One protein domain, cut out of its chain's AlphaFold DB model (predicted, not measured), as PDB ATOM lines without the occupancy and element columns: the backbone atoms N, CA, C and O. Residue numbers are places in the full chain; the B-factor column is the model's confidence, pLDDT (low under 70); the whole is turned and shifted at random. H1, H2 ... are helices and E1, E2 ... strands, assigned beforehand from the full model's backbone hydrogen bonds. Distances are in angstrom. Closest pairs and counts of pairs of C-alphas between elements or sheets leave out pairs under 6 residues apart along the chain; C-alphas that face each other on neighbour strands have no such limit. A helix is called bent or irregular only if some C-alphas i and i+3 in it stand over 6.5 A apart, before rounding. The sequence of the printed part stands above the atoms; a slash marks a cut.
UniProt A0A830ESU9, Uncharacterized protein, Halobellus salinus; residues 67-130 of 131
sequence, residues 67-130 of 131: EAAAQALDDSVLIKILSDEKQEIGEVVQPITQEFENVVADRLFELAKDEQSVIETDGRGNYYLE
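AT A GLANCE: This is residues 67 to 130 of the 131 residues of an uncharacterized protein of Halobellus salinus (UniProt A0A830ESU9). One long helix, H3, makes most of the length, with a small two-stranded hairpin, E1 and E2, packed beside its residues 105 to 113. Near the other end of H3 the stretch before it, residues 81 to 88, makes a loop, with the short helix H2 near H3 and the short helix H1 standing free, and there is no compact core. The printed part has 64 residues, with three named helices and two named strands in the order H1, H2, H3, E1, E2; the sheet E1 - E2 is antiparallel and the class is mostly helix. The whole is only just loose, close to extended, with a radius of gyration of the C-alphas of 15.9 A, and its outline, 48 by 23 by 16 A, is only just a rod.

HOW THE PARTS SIT: H1, residues 67 to 71, is apart from H2, residues 75 to 80. H2 and H3, residues 89 to 113, are near each other, with 6 pairs of C-alphas within 10 A. H3 has a kink of 31 degrees near residue 96, and it is irregular, but only just: C-alphas 92 and 95 are 7.0 A apart. H3 and E1, residues 119 to 121, come closest at the C-alphas of Ala 112 and Ile 119, 5.0 A apart. H3 and E2, residues 127 to 129, come closest at the C-alphas of Leu 108 and Tyr 127, 7.4 A apart. E1 and E2 form an antiparallel hairpin, their directions at 142 degrees; N 120 and O 128, 2.8 A apart, are within hydrogen-bond range. In H1 and H2 every O i to N i+4 pair is within hydrogen-bond range, in H3 19 of 21.

IN THESE COORDINATES: H1 begins at C-alpha 67, (-14.301, 20.188, -96.211). H3 measures 36.1 A from C-alpha 89 to C-alpha 113, H2 8.7 A, H1 6.2 A, E1 7.0 A and E2 7.2 A. E2 ends at C-alpha 129, (-7.191, 2.079, -109.346).

THE WHOLE: The C-alphas farthest apart are those of Glu 85 and Glu 115, 48.7 A. The printed part has no cut and no long link. Residues 84 to 90 stand free, of which 89 and 90 belong to H3. The mean pLDDT of the printed part is 80.5, and residue 115 is under 70.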
ATOM      1  N   GLU A  67     -13.627  19.215 -97.073       71.50
ATOM      2  CA  GLU A  67     -14.301  20.188 -96.211       71.50
ATOM      3  C   GLU A  67     -15.484  19.558 -95.465       71.50
ATOM      4  O   GLU A  67     -15.594  19.713 -94.249       71.50
ATOM      5  N   ALA A  68     -16.322  18.778 -96.157       70.81
ATOM      6  CA  ALA A  68     -17.407  18.032 -95.523       70.81
ATOM      7  C   ALA A  68     -16.881  16.992 -94.520       70.81
ATOM      8  O   ALA A  68     -17.493  16.789 -93.472       70.81
ATOM      9  N   ALA A  69     -15.727  16.375 -94.804       70.38
ATOM     10  CA  ALA A  69     -15.065  15.445 -93.888       70.38
ATOM     11  C   ALA A  69     -14.604  16.153 -92.609       70.38
ATOM     12  O   ALA A  69     -14.837  15.660 -91.508       70.38
ATOM     13  N   ALA A  70     -13.993  17.333 -92.755       73.56
ATOM     14  CA  ALA A  70     -13.537  18.139 -91.629       73.56
ATOM     15  C   ALA A  70     -14.707  18.629 -90.762       73.56
ATOM     16  O   ALA A  70     -14.618  18.586 -89.542       73.56
ATOM     17  N   GLN A  71     -15.825  19.037 -91.372       75.00
ATOM     18  CA  GLN A  71     -17.038  19.445 -90.647       75.00
ATOM     19  C   GLN A  71     -17.802  18.273 -90.013       75.00
ATOM     20  O   GLN A  71     -18.642  18.483 -89.141       75.00
ATOM     21  N   ALA A  72     -17.571  17.046 -90.480       76.12
ATOM     22  CA  ALA A  72     -18.126  15.841 -89.872       76.12
ATOM     23  C   ALA A  72     -17.324  15.374 -88.647       76.12
ATOM     24  O   ALA A  72     -17.796  14.499 -87.922       76.12
ATOM     25  N   LEU A  73     -16.129  15.932 -88.422       74.06
ATOM     26  CA  LEU A  73     -15.335  15.633 -87.241       74.06
ATOM     27  C   LEU A  73     -16.058  16.145 -85.991       74.06
ATOM     28  O   LEU A  73     -16.521  17.280 -85.945       74.06
ATOM     29  N   ASP A  74     -16.150  15.291 -84.978       77.88
ATOM     30  CA  ASP A  74     -16.799  15.630 -83.716       77.88
ATOM     31  C   ASP A  74     -15.968  16.668 -82.939       77.88
ATOM     32  O   ASP A  74     -14.770  16.474 -82.706       77.88
ATOM     33  N   ASP A  75     -16.612  17.753 -82.497       79.00
ATOM     34  CA  ASP A  75     -15.978  18.841 -81.742       79.00
ATOM     35  C   ASP A  75     -15.259  18.343 -80.477       79.00
ATOM     36  O   ASP A  75     -14.251  18.916 -80.060       79.00
ATOM     37  N   SER A  76     -15.716  17.244 -79.865       77.19
ATOM     38  CA  SER A  76     -15.060  16.654 -78.696       77.19
ATOM     39  C   SER A  76     -13.661  16.119 -79.008       77.19
ATOM     40  O   SER A  76     -12.803  16.130 -78.123       77.19
ATOM     41  N   VAL A  77     -13.401  15.682 -80.244       76.75
ATOM     42  CA  VAL A  77     -12.062  15.270 -80.692       76.75
ATOM     43  C   VAL A  77     -11.155  16.493 -80.780       76.75
ATOM     44  O   VAL A  77     -10.045  16.458 -80.258       76.75
ATOM     45  N   LEU A  78     -11.659  17.597 -81.343       79.88
ATOM     46  CA  LEU A  78     -10.939  18.870 -81.446       79.88
ATOM     47  C   LEU A  78     -10.640  19.494 -80.078       79.88
ATOM     48  O   LEU A  78      -9.591  20.102 -79.893       79.88
ATOM     49  N   ILE A  79     -11.534  19.337 -79.103       82.88
ATOM     50  CA  ILE A  79     -11.330  19.862 -77.748       82.88
ATOM     51  C   ILE A  79     -10.304  19.022 -76.979       82.88
ATOM     52  O   ILE A  79      -9.465  19.578 -76.278       82.88
ATOM     53  N   LYS A  80     -10.328  17.690 -77.120       81.44
ATOM     54  CA  LYS A  80      -9.428  16.775 -76.387       81.44
ATOM     55  C   LYS A  80      -7.951  16.926 -76.740       81.44
ATOM     56  O   LYS A  80      -7.105  16.529 -75.946       81.44
ATOM     57  N   ILE A  81      -7.649  17.440 -77.929       78.69
ATOM     58  CA  ILE A  81      -6.269  17.620 -78.400       78.69
ATOM     59  C   ILE A  81      -5.656  18.960 -77.978       78.69
ATOM     60  O   ILE A  81      -4.443  19.130 -78.078       78.69
ATOM     61  N   LEU A  82      -6.477  19.908 -77.521       82.44
ATOM     62  CA  LEU A  82      -6.002  21.189 -77.015       82.44
ATOM     63  C   LEU A  82      -5.450  21.010 -75.600       82.44
ATOM     64  O   LEU A  82      -6.019  20.294 -74.777       82.44
ATOM     65  N   SER A  83      -4.341  21.684 -75.316       82.44
ATOM     66  CA  SER A  83      -3.789  21.801 -73.967       82.44
ATOM     67  C   SER A  83      -4.230  23.102 -73.288       82.44
ATOM     68  O   SER A  83      -4.788  23.998 -73.922       82.44
ATOM     69  N   ASP A  84      -3.926  23.227 -71.996       82.38
ATOM     70  CA  ASP A  84      -4.198  24.438 -71.210       82.38
ATOM     71  C   ASP A  84      -3.314  25.641 -71.610       82.38
ATOM     72  O   ASP A  84      -3.546  26.772 -71.174       82.38
ATOM     73  N   GLU A  85      -2.292  25.418 -72.443       83.88
ATOM     74  CA  GLU A  85      -1.390  26.451 -72.946       83.88
ATOM     75  C   GLU A  85      -1.765  26.892 -74.369       83.88
ATOM     76  O   GLU A  85      -2.421  26.184 -75.132       83.88
ATOM     77  N   LYS A  86      -1.335  28.099 -74.759       82.94
ATOM     78  CA  LYS A  86      -1.512  28.564 -76.140       82.94
ATOM     79  C   LYS A  86      -0.602  27.765 -77.063       82.94
ATOM     80  O   LYS A  86       0.612  27.825 -76.908       82.94
ATOM     81  N   GLN A  87      -1.196  27.116 -78.054       81.94
ATOM     82  CA  GLN A  87      -0.484  26.306 -79.037       81.94
ATOM     83  C   GLN A  87      -0.667  26.871 -80.441       81.94
ATOM     84  O   GLN A  87      -1.675  27.517 -80.750       81.94
ATOM     85  N   GLU A  88       0.315  26.627 -81.304       86.62
ATOM     86  CA  GLU A  88       0.171  26.928 -82.722       86.62
ATOM     87  C   GLU A  88      -0.736  25.889 -83.391       86.62
ATOM     88  O   GLU A  88      -0.716  24.708 -83.051       86.62
ATOM     89  N   ILE A  89      -1.517  26.314 -84.388       84.12
ATOM     90  CA  ILE A  89      -2.459  25.435 -85.106       84.12
ATOM     91  C   ILE A  89      -1.783  24.162 -85.643       84.12
ATOM     92  O   ILE A  89      -2.391  23.097 -85.644       84.12
ATOM     93  N   GLY A  90      -0.516  24.259 -86.064       83.38
ATOM     94  CA  GLY A  90       0.250  23.116 -86.556       83.38
ATOM     95  C   GLY A  90       0.484  22.057 -85.480       83.38
ATOM     96  O   GLY A  90       0.332  20.875 -85.759       83.38
ATOM     97  N   GLU A  91       0.780  22.473 -84.249       82.50
ATOM     98  CA  GLU A  91       1.008  21.570 -83.115       82.50
ATOM     99  C   GLU A  91      -0.294  20.906 -82.656       82.50
ATOM    100  O   GLU A  91      -0.303  19.733 -82.293       82.50
ATOM    101  N   VAL A  92      -1.401  21.649 -82.725       83.50
ATOM    102  CA  VAL A  92      -2.747  21.176 -82.375       83.50
ATOM    103  C   VAL A  92      -3.235  20.131 -83.379       83.50
ATOM    104  O   VAL A  92      -3.742  19.084 -82.996       83.50
ATOM    105  N   VAL A  93      -3.073  20.388 -84.677       83.69
ATOM    106  CA  VAL A  93      -3.637  19.534 -85.734       83.69
ATOM    107  C   VAL A  93      -2.760  18.314 -86.032       83.69
ATOM    108  O   VAL A  93      -3.284  17.291 -86.472       83.69
ATOM    109  N   GLN A  94      -1.453  18.375 -85.751       85.00
ATOM    110  CA  GLN A  94      -0.502  17.303 -86.067       85.00
ATOM    111  C   GLN A  94      -0.928  15.904 -85.562       85.00
ATOM    112  O   GLN A  94      -0.903  14.968 -86.370       85.00
ATOM    113  N   PRO A  95      -1.356  15.721 -84.296       83.75
ATOM    114  CA  PRO A  95      -1.807  14.421 -83.800       83.75
ATOM    115  C   PRO A  95      -3.015  13.884 -84.576       83.75
ATOM    116  O   PRO A  95      -3.010  12.723 -84.981       83.75
ATOM    117  N   ILE A  96      -4.003  14.743 -84.858       83.25
ATOM    118  CA  ILE A  96      -5.201  14.371 -85.627       83.25
ATOM    119  C   ILE A  96      -4.820  13.963 -87.044       83.25
ATOM    120  O   ILE A  96      -5.303  12.949 -87.535       83.25
ATOM    121  N   THR A  97      -3.946  14.722 -87.709       84.06
ATOM    122  CA  THR A  97      -3.516  14.374 -89.069       84.06
ATOM    123  C   THR A  97      -2.799  13.032 -89.124       84.06
ATOM    124  O   THR A  97      -3.089  12.246 -90.017       84.06
ATOM    125  N   GLN A  98      -1.933  12.722 -88.155       85.69
ATOM    126  CA  GLN A  98      -1.245  11.428 -88.113       85.69
ATOM    127  C   GLN A  98      -2.212  10.268 -87.870       85.69
ATOM    128  O   GLN A  98      -2.116   9.231 -88.524       85.69
ATOM    129  N   GLU A  99      -3.157  10.429 -86.943       83.88
ATOM    130  CA  GLU A  99      -4.172   9.408 -86.680       83.88
ATOM    131  C   GLU A  99      -5.071   9.191 -87.903       83.88
ATOM    132  O   GLU A  99      -5.308   8.054 -88.309       83.88
ATOM    133  N   PHE A 100      -5.496  10.280 -88.547       83.62
ATOM    134  CA  PHE A 100      -6.276  10.235 -89.776       83.62
ATOM    135  C   PHE A 100      -5.526   9.518 -90.907       83.62
ATOM    136  O   PHE A 100      -6.089   8.626 -91.539       83.62
ATOM    137  N   GLU A 101      -4.254   9.855 -91.139       84.38
ATOM    138  CA  GLU A 101      -3.413   9.200 -92.148       84.38
ATOM    139  C   GLU A 101      -3.304   7.690 -91.913       84.38
ATOM    140  O   GLU A 101      -3.457   6.916 -92.860       84.38
ATOM    141  N   ASN A 102      -3.115   7.259 -90.663       83.50
ATOM    142  CA  ASN A 102      -3.036   5.839 -90.316       83.50
ATOM    143  C   ASN A 102      -4.354   5.107 -90.600       83.50
ATOM    144  O   ASN A 102      -4.353   4.069 -91.257       83.50
ATOM    145  N   VAL A 103      -5.488   5.671 -90.171       84.81
ATOM    146  CA  VAL A 103      -6.813   5.075 -90.410       84.81
ATOM    147  C   VAL A 103      -7.118   4.978 -91.907       84.81
ATOM    148  O   VAL A 103      -7.667   3.978 -92.373       84.81
ATOM    149  N   VAL A 104      -6.756   6.004 -92.682       84.44
ATOM    150  CA  VAL A 104      -6.921   6.002 -94.140       84.44
ATOM    151  C   VAL A 104      -6.024   4.947 -94.786       84.44
ATOM    152  O   VAL A 104      -6.499   4.206 -95.646       84.44
ATOM    153  N   ALA A 105      -4.761   4.844 -94.367       82.38
ATOM    154  CA  ALA A 105      -3.826   3.849 -94.879       82.38
ATOM    155  C   ALA A 105      -4.310   2.416 -94.610       82.38
ATOM    156  O   ALA A 105      -4.319   1.602 -95.533       82.38
ATOM    157  N   ASP A 106      -4.784   2.131 -93.395       84.31
ATOM    158  CA  ASP A 106      -5.346   0.827 -93.031       84.31
ATOM    159  C   ASP A 106      -6.591   0.503 -93.861       84.31
ATOM    160  O   ASP A 106      -6.742  -0.605 -94.377       84.31
ATOM    161  N   ARG A 107      -7.475   1.484 -94.061       82.19
ATOM    162  CA  ARG A 107      -8.687   1.291 -94.861       82.19
ATOM    163  C   ARG A 107      -8.376   1.059 -96.337       82.19
ATOM    164  O   ARG A 107      -9.015   0.212 -96.954       82.19
ATOM    165  N   LEU A 108      -7.407   1.779 -96.902       83.81
ATOM    166  CA  LEU A 108      -6.931   1.549 -98.269       83.81
ATOM    167  C   LEU A 108      -6.287   0.170 -98.414       83.81
ATOM    168  O   LEU A 108      -6.507  -0.497 -99.420       83.81
ATOM    169  N   PHE A 109      -5.542  -0.278 -97.407       82.50
ATOM    170  CA  PHE A 109      -4.948  -1.609 -97.389       82.50
ATOM    171  C   PHE A 109      -6.000  -2.720 -97.333       82.50
ATOM    172  O   PHE A 109      -5.909  -3.682 -98.093       82.50
ATOM    173  N   GLU A 110      -7.016  -2.586 -96.481       83.00
ATOM    174  CA  GLU A 110      -8.115  -3.552 -96.410       83.00
ATOM    175  C   GLU A 110      -8.954  -3.552 -97.693       83.00
ATOM    176  O   GLU A 110      -9.295  -4.622 -98.192       83.00
ATOM    177  N   LEU A 111      -9.202  -2.382 -98.293       84.69
ATOM    178  CA  LEU A 111      -9.830  -2.309 -99.612       84.69
ATOM    179  C   LEU A 111      -8.967  -2.973-100.686       84.69
ATOM    180  O   LEU A 111      -9.513  -3.642-101.546       84.69
ATOM    181  N   ALA A 112      -7.643  -2.835-100.650       81.25
ATOM    182  CA  ALA A 112      -6.767  -3.466-101.638       81.25
ATOM    183  C   ALA A 112      -6.656  -4.996-101.492       81.25
ATOM    184  O   ALA A 112      -6.180  -5.670-102.403       81.25
ATOM    185  N   LYS A 113      -7.064  -5.562-100.350       80.50
ATOM    186  CA  LYS A 113      -7.143  -7.017-100.144       80.50
ATOM    187  C   LYS A 113      -8.453  -7.633-100.615       80.50
ATOM    188  O   LYS A 113      -8.518  -8.854-100.751       80.50
ATOM    189  N   ASP A 114      -9.498  -6.830-100.772       81.44
ATOM    190  CA  ASP A 114     -10.791  -7.316-101.227       81.44
ATOM    191  C   ASP A 114     -10.711  -7.641-102.725       81.44
ATOM    192  O   ASP A 114     -10.432  -6.772-103.547       81.44
ATOM    193  N   GLU A 115     -10.963  -8.903-103.083       69.12
ATOM    194  CA  GLU A 115     -10.921  -9.398-104.467       69.12
ATOM    195  C   GLU A 115     -11.939  -8.701-105.390       69.12
ATOM    196  O   GLU A 115     -11.832  -8.808-106.611       69.12
ATOM    197  N   GLN A 116     -12.942  -8.011-104.831       74.44
ATOM    198  CA  GLN A 116     -13.931  -7.229-105.585       74.44
ATOM    199  C   GLN A 116     -13.624  -5.726-105.629       74.44
ATOM    200  O   GLN A 116     -14.396  -4.954-106.206       74.44
ATOM    201  N   SER A 117     -12.531  -5.291-105.009       75.00
ATOM    202  CA  SER A 117     -12.130  -3.892-104.988       75.00
ATOM    203  C   SER A 117     -11.445  -3.483-106.285       75.00
ATOM    204  O   SER A 117     -10.678  -4.233-106.873       75.00
ATOM    205  N   VAL A 118     -11.688  -2.241-106.700       82.06
ATOM    206  CA  VAL A 118     -10.974  -1.593-107.813       82.06
ATOM    207  C   VAL A 118      -9.622  -1.018-107.383       82.06
ATOM    208  O   VAL A 118      -8.924  -0.429-108.203       82.06
ATOM    209  N   ILE A 119      -9.279  -1.096-106.094       80.44
ATOM    210  CA  ILE A 119      -8.047  -0.540-105.532       80.44
ATOM    211  C   ILE A 119      -6.977  -1.629-105.508       80.44
ATOM    212  O   ILE A 119      -7.157  -2.661-104.877       80.44
ATOM    213  N   GLU A 120      -5.828  -1.351-106.114       80.50
ATOM    214  CA  GLU A 120      -4.625  -2.176-106.044       80.50
ATOM    215  C   GLU A 120      -3.528  -1.503-105.212       80.50
ATOM    216  O   GLU A 120      -3.492  -0.278-105.045       80.50
ATOM    217  N   THR A 121      -2.590  -2.314-104.717       81.19
ATOM    218  CA  THR A 121      -1.387  -1.845-104.025       81.19
ATOM    219  C   THR A 121      -0.129  -2.545-104.529       81.19
ATOM    220  O   THR A 121      -0.126  -3.747-104.787       81.19
ATOM    221  N   ASP A 122       0.979  -1.805-104.606       80.12
ATOM    222  CA  ASP A 122       2.302  -2.356-104.929       80.12
ATOM    223  C   ASP A 122       3.040  -2.940-103.705       80.12
ATOM    224  O   ASP A 122       4.200  -3.356-103.805       80.12
ATOM    225  N   GLY A 123       2.394  -2.933-102.532       72.62
ATOM    226  CA  GLY A 123       2.962  -3.406-101.268       72.62
ATOM    227  C   GLY A 123       4.059  -2.508-100.683       72.62
ATOM    228  O   GLY A 123       4.702  -2.890 -99.707       72.62
ATOM    229  N   ARG A 124       4.295  -1.320-101.257       77.19
ATOM    230  CA  ARG A 124       5.274  -0.319-100.789       77.19
ATOM    231  C   ARG A 124       4.609   0.958-100.274       77.19
ATOM    232  O   ARG A 124       5.293   1.957-100.069       77.19
ATOM    233  N   GLY A 125       3.294   0.911-100.064       74.50
ATOM    234  CA  GLY A 125       2.488   2.051 -99.635       74.50
ATOM    235  C   GLY A 125       1.934   2.891-100.785       74.50
ATOM    236  O   GLY A 125       1.394   3.962-100.526       74.50
ATOM    237  N   ASN A 126       2.040   2.428-102.037       81.62
ATOM    238  CA  ASN A 126       1.355   3.064-103.158       81.62
ATOM    239  C   ASN A 126       0.027   2.345-103.425       81.62
ATOM    240  O   ASN A 126      -0.030   1.111-103.427       81.62
ATOM    241  N   TYR A 127      -1.022   3.131-103.673       83.25
ATOM    242  CA  TYR A 127      -2.367   2.661-103.998       83.25
ATOM    243  C   TYR A 127      -2.824   3.286-105.315       83.25
ATOM    244  O   TYR A 127      -2.584   4.473-105.556       83.25
ATOM    245  N   TYR A 128      -3.470   2.507-106.175       83.88
ATOM    246  CA  TYR A 128      -3.988   2.976-107.462       83.88
ATOM    247  C   TYR A 128      -5.266   2.226-107.835       83.88
ATOM    248  O   TYR A 128      -5.608   1.226-107.217       83.88
ATOM    249  N   LEU A 129      -5.996   2.739-108.826       85.88
ATOM    250  CA  LEU A 129      -7.191   2.079-109.346       85.88
ATOM    251  C   LEU A 129      -6.809   1.157-110.511       85.88
ATOM    252  O   LEU A 129      -6.165   1.626-111.457       85.88
ATOM    253  N   GLU A 130      -7.207  -0.114-110.453       71.94
ATOM    254  CA  GLU A 130      -7.155  -1.031-111.597       71.94
ATOM    255  C   GLU A 130      -8.120  -0.513-112.683       71.94
ATOM    256  O   GLU A 130      -9.219  -0.037-112.382       71.94
TER     257      GLU A 130